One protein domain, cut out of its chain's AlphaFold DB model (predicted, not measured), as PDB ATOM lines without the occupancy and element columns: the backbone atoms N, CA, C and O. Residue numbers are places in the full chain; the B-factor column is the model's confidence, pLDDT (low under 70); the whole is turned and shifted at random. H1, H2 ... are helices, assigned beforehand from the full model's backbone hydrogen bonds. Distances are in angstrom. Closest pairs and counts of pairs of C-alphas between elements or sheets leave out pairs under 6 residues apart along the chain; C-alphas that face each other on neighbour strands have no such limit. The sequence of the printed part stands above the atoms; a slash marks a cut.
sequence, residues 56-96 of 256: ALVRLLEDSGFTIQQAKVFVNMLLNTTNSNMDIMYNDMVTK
ATOM      1  N   ALA A  56     -14.408  50.795  28.772       78.12
ATOM      2  CA  ALA A  56     -14.569  51.881  27.804       78.12
ATOM      3  C   ALA A  56     -13.857  51.577  26.473       78.12
ATOM      4  O   ALA A  56     -14.413  51.823  25.404       78.12
ATOM      5  N   LEU A  57     -12.658  50.984  26.528       76.00
ATOM      6  CA  LEU A  57     -11.876  50.673  25.328       76.00
ATOM      7  C   LEU A  57     -12.489  49.525  24.508       76.00
ATOM      8  O   LEU A  57     -12.467  49.562  23.281       76.00
ATOM      9  N   VAL A  58     -13.078  48.531  25.180       80.12
ATOM     10  CA  VAL A  58     -13.803  47.436  24.516       80.12
ATOM     11  C   VAL A  58     -15.042  47.959  23.788       80.12
ATOM     12  O   VAL A  58     -15.230  47.610  22.627       80.12
ATOM     13  N   ARG A  59     -15.830  48.849  24.408       77.62
ATOM     14  CA  ARG A  59     -17.007  49.465  23.761       77.62
ATOM     15  C   ARG A  59     -16.631  50.281  22.524       77.62
ATOM     16  O   ARG A  59     -17.283  50.175  21.496       77.62
ATOM     17  N   LEU A  60     -15.535  51.033  22.594       77.81
ATOM     18  CA  LEU A  60     -15.055  51.846  21.472       77.81
ATOM     19  C   LEU A  60     -14.618  50.981  20.275       77.81
ATOM     20  O   LEU A  60     -14.826  51.348  19.119       77.81
ATOM     21  N   LEU A  61     -14.046  49.805  20.542       75.75
ATOM     22  CA  LEU A  61     -13.687  48.829  19.510       75.75
ATOM     23  C   LEU A  61     -14.919  48.108  18.938       75.75
ATOM     24  O   LEU A  61     -14.958  47.839  17.739       75.75
ATOM     25  N   GLU A  62     -15.935  47.841  19.757       79.62
ATOM     26  CA  GLU A  62     -17.225  47.302  19.301       79.62
ATOM     27  C   GLU A  62     -17.939  48.280  18.354       79.62
ATOM     28  O   GLU A  62     -18.353  47.878  17.266       79.62
ATOM     29  N   ASP A  63     -17.976  49.573  18.699       79.19
ATOM     30  CA  ASP A  63     -18.540  50.640  17.852       79.19
ATOM     31  C   ASP A  63     -17.784  50.796  16.516       79.19
ATOM     32  O   ASP A  63     -18.332  51.269  15.522       79.19
ATOM     33  N   SER A  64     -16.526  50.350  16.475       74.50
ATOM     34  CA  SER A  64     -15.667  50.353  15.284       74.50
ATOM     35  C   SER A  64     -15.859  49.117  14.385       74.50
ATOM     36  O   SER A  64     -15.153  48.974  13.387       74.50
ATOM     37  N   GLY A  65     -16.789  48.215  14.727       73.62
ATOM     38  CA  GLY A  65     -17.128  47.024  13.936       73.62
ATOM     39  C   GLY A  65     -16.387  45.739  14.327       73.62
ATOM     40  O   GLY A  65     -16.472  44.748  13.597       73.62
ATOM     41  N   PHE A  66     -15.672  45.713  15.459       75.06
ATOM     42  CA  PHE A  66     -15.021  44.498  15.964       75.06
ATOM     43  C   PHE A  66     -15.966  43.664  16.831       75.06
ATOM     44  O   PHE A  66     -16.799  44.182  17.571       75.06
ATOM     45  N   THR A  67     -15.801  42.340  16.805       78.94
ATOM     46  CA  THR A  67     -16.535  41.475  17.737       78.94
ATOM     47  C   THR A  67     -16.027  41.667  19.171       78.94
ATOM     48  O   THR A  67     -14.827  41.836  19.399       78.94
ATOM     49  N   ILE A  68     -16.924  41.562  20.156       80.38
ATOM     50  CA  ILE A  68     -16.642  41.706  21.602       80.38
ATOM     51  C   ILE A  68     -15.414  40.890  22.046       80.38
ATOM     52  O   ILE A  68     -14.604  41.326  22.867       80.38
ATOM     53  N   GLN A  69     -15.264  39.681  21.498       80.31
ATOM     54  CA  GLN A  69     -14.155  38.779  21.811       80.31
ATOM     55  C   GLN A  69     -12.826  39.289  21.239       80.31
ATOM     56  O   GLN A  69     -11.821  39.309  21.947       80.31
ATOM     57  N   GLN A  70     -12.821  39.761  19.989       76.25
ATOM     58  CA  GLN A  70     -11.633  40.343  19.358       76.25
ATOM     59  C   GLN A  70     -11.215  41.648  20.045       76.25
ATOM     60  O   GLN A  70     -10.031  41.832  20.327       76.25
ATOM     61  N   ALA A  71     -12.179  42.506  20.396       78.38
ATOM     62  CA  ALA A  71     -11.933  43.736  21.141       78.38
ATOM     63  C   ALA A  71     -11.254  43.447  22.492       78.38
ATOM     64  O   ALA A  71     -10.203  44.013  22.787       78.38
ATOM     65  N   LYS A  72     -11.777  42.499  23.281       80.19
ATOM     66  CA  LYS A  72     -11.180  42.104  24.571       80.19
ATOM     67  C   LYS A  72      -9.753  41.577  24.442       80.19
ATOM     68  O   LYS A  72      -8.903  41.939  25.254       80.19
ATOM     69  N   VAL A  73      -9.477  40.743  23.438       83.19
ATOM     70  CA  VAL A  73      -8.124  40.213  23.199       83.19
ATOM     71  C   VAL A  73      -7.156  41.342  22.846       83.19
ATOM     72  O   VAL A  73      -6.054  41.391  23.393       83.19
ATOM     73  N   PHE A  74      -7.583  42.284  22.004       79.75
ATOM     74  CA  PHE A  74      -6.768  43.429  21.611       79.75
ATOM     75  C   PHE A  74      -6.456  44.353  22.798       79.75
ATOM     76  O   PHE A  74      -5.297  44.703  23.023       79.75
ATOM     77  N   VAL A  75      -7.461  44.681  23.619       83.56
ATOM     78  CA  VAL A  75      -7.267  45.481  24.840       83.56
ATOM     79  C   VAL A  75      -6.345  44.771  25.835       83.56
ATOM     80  O   VAL A  75      -5.467  45.408  26.416       83.56
ATOM     81  N   ASN A  76      -6.486  43.456  26.008       83.81
ATOM     82  CA  ASN A  76      -5.623  42.675  26.897       83.81
ATOM     83  C   ASN A  76      -4.166  42.633  26.401       83.81
ATOM     84  O   ASN A  76      -3.234  42.772  27.191       83.81
ATOM     85  N   MET A  77      -3.954  42.503  25.087       85.25
ATOM     86  CA  MET A  77      -2.621  42.577  24.480       85.25
ATOM     87  C   MET A  77      -1.995  43.966  24.660       85.25
ATOM     88  O   MET A  77      -0.816  44.070  25.008       85.25
ATOM     89  N   LEU A  78      -2.784  45.030  24.480       82.62
ATOM     90  CA  LEU A  78      -2.344  46.409  24.688       82.62
ATOM     91  C   LEU A  78      -1.977  46.666  26.155       82.62
ATOM     92  O   LEU A  78      -0.935  47.261  26.428       82.62
ATOM     93  N   LEU A  79      -2.789  46.181  27.094       83.62
ATOM     94  CA  LEU A  79      -2.517  46.262  28.530       83.62
ATOM     95  C   LEU A  79      -1.234  45.533  28.908       83.62
ATOM     96  O   LEU A  79      -0.397  46.107  29.602       83.62
ATOM     97  N   ASN A  80      -1.052  44.304  28.428       84.38
ATOM     98  CA  ASN A  80       0.151  43.525  28.704       84.38
ATOM     99  C   ASN A  80       1.396  44.207  28.129       84.38
ATOM    100  O   ASN A  80       2.373  44.391  28.847       84.38
ATOM    101  N   THR A  81       1.330  44.678  26.881       84.88
ATOM    102  CA  THR A  81       2.442  45.392  26.232       84.88
ATOM    103  C   THR A  81       2.763  46.703  26.952       84.88
ATOM    104  O   THR A  81       3.926  47.018  27.184       84.88
ATOM    105  N   THR A  82       1.739  47.453  27.368       82.44
ATOM    106  CA  THR A  82       1.919  48.717  28.097       82.44
ATOM    107  C   THR A  82       2.488  48.478  29.492       82.44
ATOM    108  O   THR A  82       3.396  49.192  29.907       82.44
ATOM    109  N   ASN A  83       2.011  47.459  30.208       83.12
ATOM    110  CA  ASN A  83       2.541  47.094  31.521       83.12
ATOM    111  C   ASN A  83       3.999  46.624  31.430       83.12
ATOM    112  O   ASN A  83       4.818  47.073  32.227       83.12
ATOM    113  N   SER A  84       4.347  45.798  30.438       83.75
ATOM    114  CA  SER A  84       5.734  45.380  30.198       83.75
ATOM    115  C   SER A  84       6.638  46.556  29.818       83.75
ATOM    116  O   SER A  84       7.729  46.682  30.369       83.75
ATOM    117  N   ASN A  85       6.182  47.464  28.947       81.56
ATOM    118  CA  ASN A  85       6.943  48.673  28.614       81.56
ATOM    119  C   ASN A  85       7.154  49.574  29.837       81.56
ATOM    120  O   ASN A  85       8.237  50.124  30.014       81.56
ATOM    121  N   MET A  86       6.146  49.709  30.701       77.12
ATOM    122  CA  MET A  86       6.264  50.503  31.922       77.12
ATOM    123  C   MET A  86       7.245  49.881  32.919       77.12
ATOM    124  O   MET A  86       8.016  50.620  33.521       77.12
ATOM    125  N   ASP A  87       7.267  48.556  33.074       78.38
ATOM    126  CA  ASP A  87       8.219  47.872  33.959       78.38
ATOM    127  C   ASP A  87       9.671  48.052  33.482       78.38
ATOM    128  O   ASP A  87      10.551  48.418  34.263       78.38
ATOM    129  N   ILE A  88       9.920  47.921  32.174       78.94
ATOM    130  CA  ILE A  88      11.240  48.194  31.582       78.94
ATOM    131  C   ILE A  88      11.638  49.659  31.811       78.94
ATOM    132  O   ILE A  88      12.741  49.934  32.282       78.94
ATOM    133  N   MET A  89      10.729  50.603  31.553       73.81
ATOM    134  CA  MET A  89      10.998  52.025  31.774       73.81
ATOM    135  C   MET A  89      11.249  52.356  33.250       73.81
ATOM    136  O   MET A  89      12.098  53.190  33.541       73.81
ATOM    137  N   TYR A  90      10.538  51.743  34.200       70.06
ATOM    138  CA  TYR A  90      10.750  52.008  35.627       70.06
ATOM    139  C   TYR A  90      12.047  51.408  36.171       70.06
ATOM    140  O   TYR A  90      12.621  51.999  37.082       70.06
ATOM    141  N   ASN A  91      12.514  50.288  35.616       70.50
ATOM    142  CA  ASN A  91      13.811  49.711  35.971       70.50
ATOM    143  C   ASN A  91      14.990  50.519  35.396       70.50
ATOM    144  O   ASN A  91      16.027  50.615  36.048       70.50
ATOM    145  N   ASP A  92      14.827  51.122  34.214       71.38
ATOM    146  CA  ASP A  92      15.861  51.955  33.577       71.38
ATOM    147  C   ASP A  92      15.844  53.419  34.074       71.38
ATOM    148  O   ASP A  92      16.858  54.121  34.076       71.38
ATOM    149  N   MET A  93      14.698  53.904  34.567       68.75
ATOM    150  CA  MET A  93      14.588  55.244  35.141       68.75
ATOM    151  C   MET A  93      15.245  55.331  36.522       68.75
ATOM    152  O   MET A  93      14.805  54.735  37.503       68.75
ATOM    153  N   VAL A  94      16.235  56.215  36.637       64.75
ATOM    154  CA  VAL A  94      16.802  56.603  37.930       64.75
ATOM    155  C   VAL A  94      15.770  57.391  38.737       64.75
ATOM    156  O   VAL A  94      15.281  58.448  38.327       64.75
ATOM    157  N   THR A  95      15.454  56.892  39.930       74.19
ATOM    158  CA  THR A  95      14.570  57.600  40.861       74.19
ATOM    159  C   THR A  95      15.265  58.843  41.423       74.19
ATOM    160  O   THR A  95      16.469  58.834  41.684       74.19
ATOM    161  N   LYS A  96      14.510  59.922  41.682       75.44
ATOM    162  CA  LYS A  96      15.067  61.146  42.299       75.44
ATOM    163  C   LYS A  96      15.814  60.859  43.606       75.44
ATOM    164  O   LYS A  96      16.845  61.462  43.871       75.44
TER     165      LYS A  96
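Overview. This is residues 56 to 96 of the 256 residues of an uncharacterized protein of Electrophorus electricus (UniProt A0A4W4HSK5). One long helix, H2, makes the length of a rod, and the short helix H1 folds back over its beginning as the short arm of a lopsided helical hairpin. Residues 77 to 96, of which 77 to 92 belong to H2, stick out free. The printed part has 41 residues with two named helices, H1 then H2, and no named strand; the class is all helix. It is extended, with a radius of gyration of the C-alphas of 14.4 A and spans of 44 by 15 by 10 A.

Along the chain. H2, residues 68 to 92, measures 36.1 A from C-alpha 68 at (-16.642, 41.706, 21.602) to C-alpha 92 at (15.861, 51.955, 33.577). H1, residues 56 to 63, measures 10.8 A and begins with C-alpha 56 at (-14.569, 51.881, 27.804).

Arrangement. H2 touches H1 with residues 68 to 75 alone; the closest C-alphas, of Val 58 and Ala 71, are 5.3 A apart. The two form a helical hairpin, running opposite ways at a steep tilt of 39 degrees. In H1 and H2 every O i to N i+4 pair is within hydrogen-bond range.

Size, cuts and confidence. The C-alphas farthest apart, of Gly 65 and Lys 96, are 45.2 A apart. The printed part has no cut, and the link from H1 to H2 is tight, with 4 residues. Mean pLDDT of the printed part is 78.2; residues 93 to 94 are under 70.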